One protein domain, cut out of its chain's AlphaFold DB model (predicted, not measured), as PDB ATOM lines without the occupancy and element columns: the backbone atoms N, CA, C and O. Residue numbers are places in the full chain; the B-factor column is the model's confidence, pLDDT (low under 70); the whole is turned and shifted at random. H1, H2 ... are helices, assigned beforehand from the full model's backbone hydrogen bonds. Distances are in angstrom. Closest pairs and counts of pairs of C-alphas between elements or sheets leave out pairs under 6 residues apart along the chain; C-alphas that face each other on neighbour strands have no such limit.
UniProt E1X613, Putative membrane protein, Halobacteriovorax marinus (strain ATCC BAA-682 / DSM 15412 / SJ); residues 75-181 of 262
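What this domain is: This is residues 75 to 181 of the 262 residues of the protein "Putative membrane protein" of Halobacteriovorax marinus (strain ATCC BAA-682 / DSM 15412 / SJ) (UniProt E1X613). A long two-helix hairpin, H1 and H2, forms one side of a flat body, and a group of three shorter helices forms the other, with H4 packed on both H6 and H7. The very short H3 packs on H2 near the middle of the whole, and a long link, residues 138 to 151, leads from H4 to the short H5 near H6. The printed part has 107 residues, with seven named helices in the order H1 to H7 and no named strand; the class is all helix. It is compact, with a radius of gyration of the C-alphas of 14.2 A, and spans 42 by 33 by 18 A.

Where its parts are: H1, the longest helix, takes residues 75 to 94, starting at C-alpha 75 at (-28.705, -49.692, 29.038) and measuring 29.2 A from first to last C-alpha. H2, residues 100 to 116, measures 24.8 A. H3 has residues 123 to 126, and H4 has residues 129 to 137, over 12.1 A. H5 has residues 152 to 155. H6, residues 159 to 169, measures 15.3 A and begins at C-alpha 159 at (-35.226, -28.725, 58.089). H7, residues 172 to 181, measures 14.2 A and ends at C-alpha 181 at (-35.750, -13.495, 36.123).

How they stand to each other: H1 and H2 are a helical hairpin: they touch, closest at the C-alphas of Phe 89 and Leu 103, 5.9 A apart, and run opposite ways at a shallow tilt of 21 degrees. H2 touches H3 with residues 107 to 111 alone, closest at the C-alphas of Lys 107 and Val 125, 5.4 A apart. H3 and H4 are close but not clearly touching, with the C-alphas of Leu 124 and Leu 132 closest at 7.7 A. H4 touches H6 at 79 degrees, about perpendicular, closest at the C-alphas of Leu 131 and Ser 169, 5.4 A apart. H4 touches H7 at a steep tilt of 58 degrees, the same way, closest at the C-alphas of Tyr 133 and Ile 178, 7.0 A apart. The helix packing is mostly crossed, but only just. H5 touches no helix but is near H6; the C-alphas of Glu 153 and Arg 159 are their closest, at 7.4 A. H1 is apart from H6 and H7. Each O i to N i+4 pair is within hydrogen-bond range in H1, H2, H4, H6 and H7; H3 and H5 are too short for such a pair.

The domain as a whole: The C-alphas of Glu 75 and Glu 173 are the two farthest apart, at 43.4 A. The printed part has no cut. The link from H4 to H5, 14 residues, is long. The mean pLDDT of the printed part is 85.7, and residues 96 to 98 are under 70.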
ATOM      1  N   GLU A  75     -28.903 -50.551  27.868       76.38
ATOM      2  CA  GLU A  75     -28.705 -49.692  29.038       76.38
ATOM      3  C   GLU A  75     -27.873 -48.445  28.700       76.38
ATOM      4  O   GLU A  75     -28.088 -47.372  29.263       76.38
ATOM      5  N   ARG A  76     -26.939 -48.545  27.744       81.50
ATOM      6  CA  ARG A  76     -26.185 -47.379  27.253       81.50
ATOM      7  C   ARG A  76     -27.075 -46.397  26.504       81.50
ATOM      8  O   ARG A  76     -26.895 -45.193  26.666       81.50
ATOM      9  N   ASP A  77     -28.003 -46.899  25.700       83.50
ATOM     10  CA  ASP A  77     -28.905 -46.047  24.927       83.50
ATOM     11  C   ASP A  77     -29.922 -45.339  25.835       83.50
ATOM     12  O   ASP A  77     -30.097 -44.129  25.711       83.50
ATOM     13  N   LEU A  78     -30.460 -46.036  26.844       85.94
ATOM     14  CA  LEU A  78     -31.318 -45.433  27.877       85.94
ATOM     15  C   LEU A  78     -30.597 -44.345  28.691       85.94
ATOM     16  O   LEU A  78     -31.179 -43.305  28.998       85.94
ATOM     17  N   ASN A  79     -29.319 -44.549  29.030       83.81
ATOM     18  CA  ASN A  79     -28.532 -43.524  29.726       83.81
ATOM     19  C   ASN A  79     -28.320 -42.272  28.859       83.81
ATOM     20  O   ASN A  79     -28.466 -41.159  29.355       83.81
ATOM     21  N   LYS A  80     -28.045 -42.433  27.558       86.94
ATOM     22  CA  LYS A  80     -27.936 -41.289  26.634       86.94
ATOM     23  C   LYS A  80     -29.251 -40.523  26.512       86.94
ATOM     24  O   LYS A  80     -29.233 -39.297  26.467       86.94
ATOM     25  N   GLU A  81     -30.377 -41.232  26.453       87.50
ATOM     26  CA  GLU A  81     -31.704 -40.612  26.410       87.50
ATOM     27  C   GLU A  81     -31.981 -39.809  27.687       87.50
ATOM     28  O   GLU A  81     -32.412 -38.656  27.617       87.50
ATOM     29  N   LYS A  82     -31.650 -40.376  28.854       89.38
ATOM     30  CA  LYS A  82     -31.759 -39.686  30.145       89.38
ATOM     31  C   LYS A  82     -30.924 -38.408  30.169       89.38
ATOM     32  O   LYS A  82     -31.452 -37.356  30.524       89.38
ATOM     33  N   ASP A  83     -29.655 -38.487  29.778       85.94
ATOM     34  CA  ASP A  83     -28.755 -37.331  29.765       85.94
ATOM     35  C   ASP A  83     -29.257 -36.245  28.804       85.94
ATOM     36  O   ASP A  83     -29.262 -35.064  29.150       85.94
ATOM     37  N   SER A  84     -29.764 -36.642  27.631       87.81
ATOM     38  CA  SER A  84     -30.377 -35.719  26.674       87.81
ATOM     39  C   SER A  84     -31.576 -34.985  27.275       87.81
ATOM     40  O   SER A  84     -31.675 -33.771  27.131       87.81
ATOM     41  N   LEU A  85     -32.474 -35.687  27.972       88.75
ATOM     42  CA  LEU A  85     -33.641 -35.065  28.606       88.75
ATOM     43  C   LEU A  85     -33.252 -34.119  29.742       88.75
ATOM     44  O   LEU A  85     -33.871 -33.071  29.901       88.75
ATOM     45  N   VAL A  86     -32.225 -34.463  30.522       86.88
ATOM     46  CA  VAL A  86     -31.691 -33.573  31.562       86.88
ATOM     47  C   VAL A  86     -31.132 -32.293  30.941       86.88
ATOM     48  O   VAL A  86     -31.411 -31.208  31.445       86.88
ATOM     49  N   ILE A  87     -30.388 -32.396  29.838       85.75
ATOM     50  CA  ILE A  87     -29.877 -31.226  29.110       85.75
ATOM     51  C   ILE A  87     -31.040 -30.367  28.602       85.75
ATOM     52  O   ILE A  87     -31.063 -29.170  28.874       85.75
ATOM     53  N   SER A  88     -32.044 -30.974  27.965       86.75
ATOM     54  CA  SER A  88     -33.226 -30.246  27.491       86.75
ATOM     55  C   SER A  88     -33.999 -29.576  28.628       86.75
ATOM     56  O   SER A  88     -34.435 -28.442  28.475       86.75
ATOM     57  N   PHE A  89     -34.135 -30.222  29.793       89.75
ATOM     58  CA  PHE A  89     -34.744 -29.591  30.967       89.75
ATOM     59  C   PHE A  89     -34.006 -28.307  31.353       89.75
ATOM     60  O   PHE A  89     -34.635 -27.284  31.592       89.75
ATOM     61  N   ILE A  90     -32.672 -28.361  31.409       87.06
ATOM     62  CA  ILE A  90     -31.823 -27.227  31.790       87.06
ATOM     63  C   ILE A  90     -31.965 -26.083  30.782       87.06
ATOM     64  O   ILE A  90     -32.151 -24.936  31.180       87.06
ATOM     65  N   GLU A  91     -31.899 -26.385  29.488       83.81
ATOM     66  CA  GLU A  91     -32.028 -25.384  28.424       83.81
ATOM     67  C   GLU A  91     -33.393 -24.688  28.472       83.81
ATOM     68  O   GLU A  91     -33.466 -23.457  28.504       83.81
ATOM     69  N   GLU A  92     -34.472 -25.462  28.582       84.06
ATOM     70  CA  GLU A  92     -35.834 -24.933  28.686       84.06
ATOM     71  C   GLU A  92     -36.059 -24.158  29.994       84.06
ATOM     72  O   GLU A  92     -36.793 -23.166  30.038       84.06
ATOM     73  N   PHE A  93     -35.382 -24.551  31.076       87.25
ATOM     74  CA  PHE A  93     -35.457 -23.853  32.355       87.25
ATOM     75  C   PHE A  93     -34.806 -22.473  32.294       87.25
ATOM     76  O   PHE A  93     -35.240 -21.570  33.003       87.25
ATOM     77  N   TYR A  94     -33.819 -22.248  31.432       79.75
ATOM     78  CA  TYR A  94     -33.209 -20.925  31.250       79.75
ATOM     79  C   TYR A  94     -33.753 -20.156  30.039       79.75
ATOM     80  O   TYR A  94     -33.435 -18.980  29.874       79.75
ATOM     81  N   ALA A  95     -34.612 -20.768  29.220       77.19
ATOM     82  CA  ALA A  95     -35.250 -20.097  28.093       77.19
ATOM     83  C   ALA A  95     -36.129 -18.915  28.548       77.19
ATOM     84  O   ALA A  95     -36.803 -18.984  29.575       77.19
ATOM     85  N   SER A  96     -36.161 -17.838  27.756       59.34
ATOM     86  CA  SER A  96     -36.891 -16.592  28.057       59.34
ATOM     87  C   SER A  96     -38.418 -16.694  27.942       59.34
ATOM     88  O   SER A  96     -39.131 -15.752  28.276       59.34
ATOM     89  N   LYS A  97     -38.941 -17.822  27.451       62.34
ATOM     90  CA  LYS A  97     -40.381 -18.086  27.353       62.34
ATOM     91  C   LYS A  97     -40.843 -18.989  28.496       62.34
ATOM     92  O   LYS A  97     -40.082 -19.806  29.014       62.34
ATOM     93  N   ASP A  98     -42.106 -18.833  28.879       64.12
ATOM     94  CA  ASP A  98     -42.732 -19.550  29.992       64.12
ATOM     95  C   ASP A  98     -43.061 -21.008  29.599       64.12
ATOM     96  O   ASP A  98     -44.195 -21.365  29.286       64.12
ATOM     97  N   ASN A  99     -42.037 -21.867  29.554       71.44
ATOM     98  CA  ASN A  99     -42.128 -23.264  29.097       71.44
ATOM     99  C   ASN A  99     -42.436 -24.256  30.238       71.44
ATOM    100  O   ASN A  99     -41.979 -25.401  30.248       71.44
ATOM    101  N   LEU A 100     -43.242 -23.835  31.217       79.62
ATOM    102  CA  LEU A 100     -43.499 -24.594  32.446       79.62
ATOM    103  C   LEU A 100     -44.147 -25.971  32.204       79.62
ATOM    104  O   LEU A 100     -43.849 -26.928  32.921       79.62
ATOM    105  N   LEU A 101     -45.009 -26.098  31.190       84.12
ATOM    106  CA  LEU A 101     -45.615 -27.382  30.811       84.12
ATOM    107  C   LEU A 101     -44.568 -28.369  30.274       84.12
ATOM    108  O   LEU A 101     -44.512 -29.507  30.736       84.12
ATOM    109  N   LEU A 102     -43.690 -27.911  29.377       86.25
ATOM    110  CA  LEU A 102     -42.613 -28.731  28.818       86.25
ATOM    111  C   LEU A 102     -41.660 -29.212  29.915       86.25
ATOM    112  O   LEU A 102     -41.315 -30.390  29.962       86.25
ATOM    113  N   LEU A 103     -41.304 -28.335  30.857       89.62
ATOM    114  CA  LEU A 103     -40.467 -28.701  32.003       89.62
ATOM    115  C   LEU A 103     -41.099 -29.804  32.859       89.62
ATOM    116  O   LEU A 103     -40.406 -30.737  33.267       89.62
ATOM    117  N   LYS A 104     -42.415 -29.741  33.107       90.94
ATOM    118  CA  LYS A 104     -43.143 -30.793  33.841       90.94
ATOM    119  C   LYS A 104     -43.115 -32.128  33.099       90.94
ATOM    120  O   LYS A 104     -42.906 -33.168  33.730       90.94
ATOM    121  N   ASP A 105     -43.286 -32.107  31.783       91.56
ATOM    122  CA  ASP A 105     -43.255 -33.319  30.965       91.56
ATOM    123  C   ASP A 105     -41.856 -33.941  30.912       91.56
ATOM    124  O   ASP A 105     -41.707 -35.147  31.132       91.56
ATOM    125  N   ILE A 106     -40.813 -33.127  30.723       91.00
ATOM    126  CA  ILE A 106     -39.421 -33.588  30.744       91.00
ATOM    127  C   ILE A 106     -39.080 -34.182  32.119       91.00
ATOM    128  O   ILE A 106     -38.573 -35.302  32.197       91.00
ATOM    129  N   LYS A 107     -39.450 -33.500  33.212       92.19
ATOM    130  CA  LYS A 107     -39.285 -33.981  34.595       92.19
ATOM    131  C   LYS A 107     -39.925 -35.354  34.817       92.19
ATOM    132  O   LYS A 107     -39.316 -36.255  35.402       92.19
ATOM    133  N   ARG A 108     -41.142 -35.552  34.303       93.62
ATOM    134  CA  ARG A 108     -41.846 -36.841  34.360       93.62
ATOM    135  C   ARG A 108     -41.116 -37.927  33.567       93.62
ATOM    136  O   ARG A 108     -41.055 -39.065  34.034       93.62
ATOM    137  N   ASN A 109     -40.581 -37.603  32.393       93.75
ATOM    138  CA  ASN A 109     -39.861 -38.561  31.552       93.75
ATOM    139  C   ASN A 109     -38.516 -38.971  32.164       93.75
ATOM    140  O   ASN A 109     -38.231 -40.166  32.223       93.75
ATOM    141  N   ILE A 110     -37.763 -38.030  32.746       91.56
ATOM    142  CA  ILE A 110     -36.563 -38.341  33.541       91.56
ATOM    143  C   ILE A 110     -36.923 -39.305  34.684       91.56
ATOM    144  O   ILE A 110     -36.229 -40.293  34.914       91.56
ATOM    145  N   GLY A 111     -38.053 -39.080  35.363       92.00
ATOM    146  CA  GLY A 111     -38.540 -39.972  36.418       92.00
ATOM    147  C   GLY A 111     -38.880 -41.391  35.943       92.00
ATOM    148  O   GLY A 111     -38.648 -42.348  36.683       92.00
ATOM    149  N   LYS A 112     -39.407 -41.558  34.722       93.00
ATOM    150  CA  LYS A 112     -39.636 -42.888  34.124       93.00
ATOM    151  C   LYS A 112     -38.313 -43.587  33.822       93.00
ATOM    152  O   LYS A 112     -38.126 -44.716  34.267       93.00
ATOM    153  N   LEU A 113     -37.376 -42.891  33.176       91.19
ATOM    154  CA  LEU A 113     -36.058 -43.442  32.856       91.19
ATOM    155  C   LEU A 113     -35.264 -43.814  34.109       91.19
ATOM    156  O   LEU A 113     -34.649 -44.873  34.144       91.19
ATOM    157  N   ASN A 114     -35.330 -43.013  35.179       89.12
ATOM    158  CA  ASN A 114     -34.694 -43.360  36.454       89.12
ATOM    159  C   ASN A 114     -35.230 -44.681  37.027       89.12
ATOM    160  O   ASN A 114     -34.455 -45.473  37.562       89.12
ATOM    161  N   LYS A 115     -36.539 -44.940  36.894       90.06
ATOM    162  CA  LYS A 115     -37.153 -46.205  37.327       90.06
ATOM    163  C   LYS A 115     -36.713 -47.378  36.456       90.06
ATOM    164  O   LYS A 115     -36.423 -48.443  36.995       90.06
ATOM    165  N   GLU A 116     -36.642 -47.187  35.141       90.62
ATOM    166  CA  GLU A 116     -36.197 -48.217  34.191       90.62
ATOM    167  C   GLU A 116     -34.721 -48.585  34.398       90.62
ATOM    168  O   GLU A 116     -34.376 -49.765  34.443       90.62
ATOM    169  N   LEU A 117     -33.868 -47.584  34.627       87.44
ATOM    170  CA  LEU A 117     -32.435 -47.736  34.895       87.44
ATOM    171  C   LEU A 117     -32.114 -48.134  36.347       87.44
ATOM    172  O   LEU A 117     -30.954 -48.378  36.671       87.44
ATOM    173  N   LYS A 118     -33.117 -48.190  37.238       87.12
ATOM    174  CA  LYS A 118     -32.955 -48.436  38.687       87.12
ATOM    175  C   LYS A 118     -31.943 -47.494  39.358       87.12
ATOM    176  O   LYS A 118     -31.243 -47.887  40.290       87.12
ATOM    177  N   THR A 119     -31.865 -46.251  38.895       82.94
ATOM    178  CA  THR A 119     -31.006 -45.220  39.491       82.94
ATOM    179  C   THR A 119     -31.755 -44.437  40.561       82.94
ATOM    180  O   THR A 119     -32.983 -44.333  40.513       82.94
ATOM    181  N   GLN A 120     -31.020 -43.837  41.498       81.38
ATOM    182  CA  GLN A 120     -31.602 -42.911  42.469       81.38
ATOM    183  C   GLN A 120     -32.260 -41.705  41.778       81.38
ATOM    184  O   GLN A 120     -31.919 -41.335  40.647       81.38
ATOM    185  N   SER A 121     -33.275 -41.152  42.443       79.44
ATOM    186  CA  SER A 121     -34.056 -40.035  41.919       79.44
ATOM    187  C   SER A 121     -33.319 -38.732  42.159       79.44
ATOM    188  O   SER A 121     -33.183 -38.301  43.297       79.44
ATOM    189  N   THR A 122     -32.958 -38.060  41.075       85.00
ATOM    190  CA  THR A 122     -32.333 -36.743  41.150       85.00
ATOM    191  C   THR A 122     -33.323 -35.678  41.654       85.00
ATOM    192  O   THR A 122     -34.533 -35.798  41.408       85.00
ATOM    193  N   PRO A 123     -32.846 -34.603  42.309       87.19
ATOM    194  CA  PRO A 123     -33.664 -33.458  42.714       87.19
ATOM    195  C   PRO A 123     -34.517 -32.860  41.598       87.19
ATOM    196  O   PRO A 123     -35.652 -32.448  41.844       87.19
ATOM    197  N   LEU A 124     -34.029 -32.921  40.355       89.88
ATOM    198  CA  LEU A 124     -34.788 -32.529  39.167       89.88
ATOM    199  C   LEU A 124     -36.123 -33.272  39.023       89.88
ATOM    200  O   LEU A 124     -37.000 -32.759  38.346       89.88
ATOM    201  N   VAL A 125     -36.299 -34.453  39.636       88.25
ATOM    202  CA  VAL A 125     -37.519 -35.278  39.561       88.25
ATOM    203  C   VAL A 125     -38.470 -35.046  40.733       88.25
ATOM    204  O   VAL A 125     -39.686 -35.040  40.530       88.25
ATOM    205  N   TYR A 126     -37.966 -34.822  41.945       86.88
ATOM    206  CA  TYR A 126     -38.828 -34.737  43.130       86.88
ATOM    207  C   TYR A 126     -39.111 -33.308  43.610       86.88
ATOM    208  O   TYR A 126     -40.173 -33.096  44.184       86.88
ATOM    209  N   LEU A 127     -38.253 -32.320  43.331       89.75
ATOM    210  CA  LEU A 127     -38.484 -30.932  43.758       89.75
ATOM    211  C   LEU A 127     -39.485 -30.210  42.860       89.75
ATOM    212  O   LEU A 127     -39.441 -30.346  41.637       89.75
ATOM    213  N   ASP A 128     -40.377 -29.418  43.446       90.31
ATOM    214  CA  ASP A 128     -41.278 -28.542  42.691       90.31
ATOM    215  C   ASP A 128     -40.474 -27.551  41.824       90.31
ATOM    216  O   ASP A 128     -39.356 -27.169  42.175       90.31
ATOM    217  N   LEU A 129     -41.021 -27.141  40.674       90.50
ATOM    218  CA  LEU A 129     -40.303 -26.252  39.746       90.50
ATOM    219  C   LEU A 129     -40.012 -24.900  40.394       90.50
ATOM    220  O   LEU A 129     -38.923 -24.362  40.241       90.50
ATOM    221  N   GLU A 130     -40.972 -24.382  41.147       91.00
ATOM    222  CA  GLU A 130     -40.853 -23.157  41.924       91.00
ATOM    223  C   GLU A 130     -39.711 -23.249  42.941       91.00
ATOM    224  O   GLU A 130     -38.939 -22.310  43.108       91.00
ATOM    225  N   LEU A 131     -39.548 -24.410  43.574       92.12
ATOM    226  CA  LEU A 131     -38.466 -24.645  44.520       92.12
ATOM    227  C   LEU A 131     -37.103 -24.750  43.811       92.12
ATOM    228  O   LEU A 131     -36.112 -24.228  44.309       92.12
ATOM    229  N   LEU A 132     -37.052 -25.345  42.615       91.75
ATOM    230  CA  LEU A 132     -35.849 -25.309  41.772       91.75
ATOM    231  C   LEU A 132     -35.486 -23.869  41.372       91.75
ATOM    232  O   LEU A 132     -34.320 -23.493  41.467       91.75
ATOM    233  N   TYR A 133     -36.466 -23.042  40.991       90.12
ATOM    234  CA  TYR A 133     -36.241 -21.611  40.744       90.12
ATOM    235  C   TYR A 133     -35.722 -20.889  41.976       90.12
ATOM    236  O   TYR A 133     -34.835 -20.055  41.837       90.12
ATOM    237  N   TYR A 134     -36.222 -21.217  43.167       92.50
ATOM    238  CA  TYR A 134     -35.720 -20.623  44.401       92.50
ATOM    239  C   TYR A 134     -34.220 -20.847  44.562       92.50
ATOM    240  O   TYR A 134     -33.465 -19.883  44.691       92.50
ATOM    241  N   PHE A 135     -33.773 -22.098  44.469       88.75
ATOM    242  CA  PHE A 135     -32.356 -22.403  44.625       88.75
ATOM    243  C   PHE A 135     -31.486 -21.771  43.533       88.75
ATOM    244  O   PHE A 135     -30.371 -21.344  43.813       88.75
ATOM    245  N   VAL A 136     -31.992 -21.663  42.305       86.50
ATOM    246  CA  VAL A 136     -31.250 -21.030  41.206       86.50
ATOM    247  C   VAL A 136     -31.170 -19.506  41.372       86.50
ATOM    248  O   VAL A 136     -30.105 -18.933  41.178       86.50
ATOM    249  N   ILE A 137     -32.275 -18.841  41.727       84.69
ATOM    250  CA  ILE A 137     -32.371 -17.370  41.762       84.69
ATOM    251  C   ILE A 137     -31.776 -16.790  43.050       84.69
ATOM    252  O   ILE A 137     -31.079 -15.780  43.005       84.69
ATOM    253  N   ARG A 138     -32.088 -17.388  44.206       85.38
ATOM    254  CA  ARG A 138     -31.734 -16.837  45.524       85.38
ATOM    255  C   ARG A 138     -30.461 -17.453  46.090       85.38
ATOM    256  O   ARG A 138     -29.618 -16.723  46.600       85.38
ATOM    257  N   GLU A 139     -30.294 -18.762  45.923       85.50
ATOM    258  CA  GLU A 139     -29.146 -19.499  46.467       85.50
ATOM    259  C   GLU A 139     -28.015 -19.710  45.441       85.50
ATOM    260  O   GLU A 139     -26.977 -20.275  45.775       85.50
ATOM    261  N   ASN A 140     -28.177 -19.227  44.200       77.44
ATOM    262  CA  ASN A 140     -27.199 -19.323  43.105       77.44
ATOM    263  C   ASN A 140     -26.729 -20.756  42.776       77.44
ATOM    264  O   ASN A 140     -25.587 -20.954  42.357       77.44
ATOM    265  N   PHE A 141     -27.594 -21.758  42.939       83.00
ATOM    266  CA  PHE A 141     -27.279 -23.135  42.550       83.00
ATOM    267  C   PHE A 141     -27.210 -23.278  41.028       83.00
ATOM    268  O   PHE A 141     -28.066 -22.762  40.299       83.00
ATOM    269  N   GLU A 142     -26.241 -24.053  40.533       83.69
ATOM    270  CA  GLU A 142     -26.247 -24.460  39.133       83.69
ATOM    271  C   GLU A 142     -27.234 -25.616  38.945       83.69
ATOM    272  O   GLU A 142     -27.245 -26.582  39.709       83.69
ATOM    273  N   LEU A 143     -28.029 -25.606  37.866       83.69
ATOM    274  CA  LEU A 143     -28.949 -26.726  37.612       83.69
ATOM    275  C   LEU A 143     -28.245 -28.085  37.443       83.69
ATOM    276  O   LEU A 143     -28.868 -29.137  37.589       83.69
ATOM    277  N   ARG A 144     -26.946 -28.068  37.129       81.19
ATOM    278  CA  ARG A 144     -26.107 -29.268  37.029       81.19
ATOM    279  C   ARG A 144     -25.873 -29.927  38.384       81.19
ATOM    280  O   ARG A 144     -25.713 -31.144  38.428       81.19
ATOM    281  N   ASP A 145     -25.911 -29.167  39.474       80.69
ATOM    282  CA  ASP A 145     -25.733 -29.709  40.819       80.69
ATOM    283  C   ASP A 145     -26.887 -30.653  41.182       80.69
ATOM    284  O   ASP A 145     -26.673 -31.706  41.781       80.69
ATOM    285  N   PHE A 146     -28.095 -30.368  40.680       84.56
ATOM    286  CA  PHE A 146     -29.279 -31.218  40.844       84.56
ATOM    287  C   PHE A 146     -29.260 -32.512  40.014       84.56
ATOM    288  O   PHE A 146     -30.234 -33.265  40.035       84.56
ATOM    289  N   GLN A 147     -28.189 -32.801  39.268       75.19
ATOM    290  CA  GLN A 147     -28.019 -34.096  38.593       75.19
ATOM    291  C   GLN A 147     -27.606 -35.211  39.556       75.19
ATOM    292  O   GLN A 147     -27.741 -36.390  39.226       75.19
ATOM    293  N   LYS A 148     -27.092 -34.852  40.733       78.56
ATOM    294  CA  LYS A 148     -26.726 -35.786  41.797       78.56
ATOM    295  C   LYS A 148     -27.772 -35.738  42.899       78.56
ATOM    296  O   LYS A 148     -28.513 -34.765  43.013       78.56
ATOM    297  N   ASP A 149     -27.806 -36.774  43.723       80.12
ATOM    298  CA  ASP A 149     -28.575 -36.729  44.960       80.12
ATOM    299  C   ASP A 149     -27.986 -35.639  45.863       80.12
ATOM    300  O   ASP A 149     -26.791 -35.650  46.166       80.12
ATOM    301  N   ILE A 150     -28.828 -34.683  46.253       79.75
ATOM    302  CA  ILE A 150     -28.465 -33.602  47.167       79.75
ATOM    303  C   ILE A 150     -29.171 -33.850  48.491       79.75
ATOM    304  O   ILE A 150     -30.395 -33.990  48.543       79.75
ATOM    305  N   VAL A 151     -28.389 -33.841  49.566       81.94
ATOM    306  CA  VAL A 151     -28.896 -33.763  50.933       81.94
ATOM    307  C   VAL A 151     -28.776 -32.308  51.372       81.94
ATOM    308  O   VAL A 151     -27.676 -31.783  51.500       81.94
ATOM    309  N   PHE A 152     -29.908 -31.636  51.570       82.19
ATOM    310  CA  PHE A 152     -29.940 -30.208  51.912       82.19
ATOM    311  C   PHE A 152     -29.253 -29.874  53.243       82.19
ATOM    312  O   PHE A 152     -28.663 -28.806  53.387       82.19
ATOM    313  N   GLU A 153     -29.269 -30.818  54.182       82.62
ATOM    314  CA  GLU A 153     -28.583 -30.699  55.470       82.62
ATOM    315  C   GLU A 153     -27.054 -30.587  55.274       82.62
ATOM    316  O   GLU A 153     -26.403 -29.794  55.954       82.62
ATOM    317  N   ASP A 154     -26.488 -31.280  54.276       81.75
ATOM    318  CA  ASP A 154     -25.044 -31.273  53.983       81.75
ATOM    319  C   ASP A 154     -24.566 -29.957  53.348       81.75
ATOM    320  O   ASP A 154     -23.388 -29.609  53.432       81.75
ATOM    321  N   ILE A 155     -25.478 -29.213  52.716       79.44
ATOM    322  CA  ILE A 155     -25.210 -27.904  52.097       79.44
ATOM    323  C   ILE A 155     -25.636 -26.732  52.994       79.44
ATOM    324  O   ILE A 155     -25.612 -25.585  52.555       79.44
ATOM    325  N   GLY A 156     -25.960 -27.003  54.263       82.31
ATOM    326  CA  GLY A 156     -26.165 -25.980  55.290       82.31
ATOM    327  C   GLY A 156     -27.608 -25.514  55.481       82.31
ATOM    328  O   GLY A 156     -27.823 -24.556  56.219       82.31
ATOM    329  N   PHE A 157     -28.592 -26.184  54.872       86.12
ATOM    330  CA  PHE A 157     -30.004 -25.908  55.132       86.12
ATOM    331  C   PHE A 157     -30.553 -26.894  56.158       86.12
ATOM    332  O   PHE A 157     -30.633 -28.099  55.911       86.12
ATOM    333  N   ASP A 158     -30.973 -26.379  57.308       89.94
ATOM    334  CA  ASP A 158     -31.724 -27.175  58.267       89.94
ATOM    335  C   ASP A 158     -33.168 -27.416  57.789       89.94
ATOM    336  O   ASP A 158     -33.662 -26.839  56.812       89.94
ATOM    337  N   ARG A 159     -33.865 -28.325  58.475       87.50
ATOM    338  CA  ARG A 159     -35.226 -28.725  58.089       87.50
ATOM    339  C   ARG A 159     -36.208 -27.564  58.141       87.50
ATOM    340  O   ARG A 159     -37.052 -27.454  57.252       87.50
ATOM    341  N   ASP A 160     -36.081 -26.702  59.142       91.12
ATOM    342  CA  ASP A 160     -36.966 -25.554  59.318       91.12
ATOM    343  C   ASP A 160     -36.760 -24.530  58.193       91.12
ATOM    344  O   ASP A 160     -37.742 -24.042  57.624       91.12
ATOM    345  N   SER A 161     -35.511 -24.295  57.773       90.31
ATOM    346  CA  SER A 161     -35.207 -23.460  56.606       90.31
ATOM    347  C   SER A 161     -35.798 -24.046  55.332       90.31
ATOM    348  O   SER A 161     -36.437 -23.321  54.575       90.31
ATOM    349  N   ILE A 162     -35.672 -25.357  55.095       89.25
ATOM    350  CA  ILE A 162     -36.251 -25.989  53.898       89.25
ATOM    351  C   ILE A 162     -37.776 -25.857  53.867       89.25
ATOM    352  O   ILE A 162     -38.349 -25.607  52.803       89.25
ATOM    353  N   VAL A 163     -38.450 -25.970  55.013       92.12
ATOM    354  CA  VAL A 163     -39.901 -25.742  55.104       92.12
ATOM    355  C   VAL A 163     -40.245 -24.285  54.787       92.12
ATOM    356  O   VAL A 163     -41.143 -24.032  53.980       92.12
ATOM    357  N   ALA A 164     -39.517 -23.328  55.365       92.75
ATOM    358  CA  ALA A 164     -39.725 -21.905  55.103       92.75
ATOM    359  C   ALA A 164     -39.507 -21.555  53.621       92.75
ATOM    360  O   ALA A 164     -40.364 -20.921  53.002       92.75
ATOM    361  N   ILE A 165     -38.415 -22.046  53.030       92.75
ATOM    362  CA  ILE A 165     -38.079 -21.896  51.611       92.75
ATOM    363  C   ILE A 165     -39.181 -22.491  50.729       92.75
ATOM    364  O   ILE A 165     -39.644 -21.855  49.781       92.75
ATOM    365  N   THR A 166     -39.651 -23.696  51.061       92.06
ATOM    366  CA  THR A 166     -40.714 -24.368  50.304       92.06
ATOM    367  C   THR A 166     -41.995 -23.538  50.306       92.06
ATOM    368  O   THR A 166     -42.607 -23.354  49.253       92.06
ATOM    369  N   ASN A 167     -42.383 -22.994  51.458       93.12
ATOM    370  CA  ASN A 167     -43.563 -22.140  51.565       93.12
ATOM    371  C   ASN A 167     -43.390 -20.842  50.771       93.12
ATOM    372  O   ASN A 167     -44.287 -20.463  50.018       93.12
ATOM    373  N   PHE A 168     -42.222 -20.202  50.875       92.81
ATOM    374  CA  PHE A 168     -41.938 -18.963  50.158       92.81
ATOM    375  C   PHE A 168     -41.922 -19.156  48.637       92.81
ATOM    376  O   PHE A 168     -42.501 -18.349  47.912       92.81
ATOM    377  N   SER A 169     -41.359 -20.265  48.144       92.62
ATOM    378  CA  SER A 169     -41.306 -20.574  46.706       92.62
ATOM    379  C   SER A 169     -42.693 -20.621  46.043       92.62
ATOM    380  O   SER A 169     -42.832 -20.387  44.846       92.62
ATOM    381  N   LYS A 170     -43.758 -20.868  46.818       90.94
ATOM    382  CA  LYS A 170     -45.141 -20.961  46.320       90.94
ATOM    383  C   LYS A 170     -45.893 -19.628  46.353       90.94
ATOM    384  O   LYS A 170     -47.024 -19.557  45.863       90.94
ATOM    385  N   THR A 171     -45.292 -18.578  46.912       91.31
ATOM    386  CA  THR A 171     -45.921 -17.260  47.061       91.31
ATOM    387  C   THR A 171     -46.076 -16.541  45.721       91.31
ATOM    388  O   THR A 171     -45.355 -16.796  44.755       91.31
ATOM    389  N   ARG A 172     -47.034 -15.605  45.651       88.12
ATOM    390  CA  ARG A 172     -47.198 -14.732  44.475       88.12
ATOM    391  C   ARG A 172     -45.979 -13.830  44.272       88.12
ATOM    392  O   ARG A 172     -45.592 -13.604  43.133       88.12
ATOM    393  N   GLU A 173     -45.370 -13.368  45.360       88.38
ATOM    394  CA  GLU A 173     -44.153 -12.550  45.343       88.38
ATOM    395  C   GLU A 173     -43.023 -13.273  44.614       88.38
ATOM    396  O   GLU A 173     -42.491 -12.759  43.632       88.38
ATOM    397  N   PHE A 174     -42.745 -14.520  44.998       90.38
ATOM    398  CA  PHE A 174     -41.694 -15.285  44.343       90.38
ATOM    399  C   PHE A 174     -42.023 -15.615  42.880       90.38
ATOM    400  O   PHE A 174     -41.146 -15.592  42.021       90.38
ATOM    401  N   LYS A 175     -43.298 -15.834  42.534       85.81
ATOM    402  CA  LYS A 175     -43.702 -15.990  41.124       85.81
ATOM    403  C   LYS A 175     -43.404 -14.744  40.288       85.81
ATOM    404  O   LYS A 175     -42.973 -14.888  39.146       85.81
ATOM    405  N   LYS A 176     -43.582 -13.538  40.839       82.69
ATOM    406  CA  LYS A 176     -43.173 -12.295  40.163       82.69
ATOM    407  C   LYS A 176     -41.657 -12.244  39.960       82.69
ATOM    408  O   LYS A 176     -41.209 -11.871  38.879       82.69
ATOM    409  N   GLU A 177     -40.877 -12.686  40.948       83.50
ATOM    410  CA  GLU A 177     -39.418 -12.798  40.811       83.50
ATOM    411  C   GLU A 177     -39.011 -13.772  39.700       83.50
ATOM    412  O   GLU A 177     -38.126 -13.449  38.915       83.50
ATOM    413  N   ILE A 178     -39.684 -14.922  39.572       83.31
ATOM    414  CA  ILE A 178     -39.440 -15.868  38.471       83.31
ATOM    415  C   ILE A 178     -39.713 -15.205  37.117       83.31
ATOM    416  O   ILE A 178     -38.894 -15.309  36.205       83.31
ATOM    417  N   LEU A 179     -40.848 -14.516  36.969       78.00
ATOM    418  CA  LEU A 179     -41.207 -13.842  35.715       78.00
ATOM    419  C   LEU A 179     -40.202 -12.740  35.355       78.00
ATOM    420  O   LEU A 179     -39.799 -12.631  34.196       78.00
ATOM    421  N   SER A 180     -39.745 -11.984  36.358       77.44
ATOM    422  CA  SER A 180     -38.683 -10.990  36.203       77.44
ATOM    423  C   SER A 180     -37.358 -11.640  35.795       77.44
ATOM    424  O   SER A 180     -36.756 -11.214  34.812       77.44
ATOM    425  N   PHE A 181     -36.947 -12.719  36.466       80.69
ATOM    426  CA  PHE A 181     -35.750 -13.495  36.123       80.69
ATOM    427  C   PHE A 181     -35.797 -14.029  34.683       80.69
ATOM    428  O   PHE A 181     -34.789 -14.048  33.980       80.69
TER     429      PHE A 181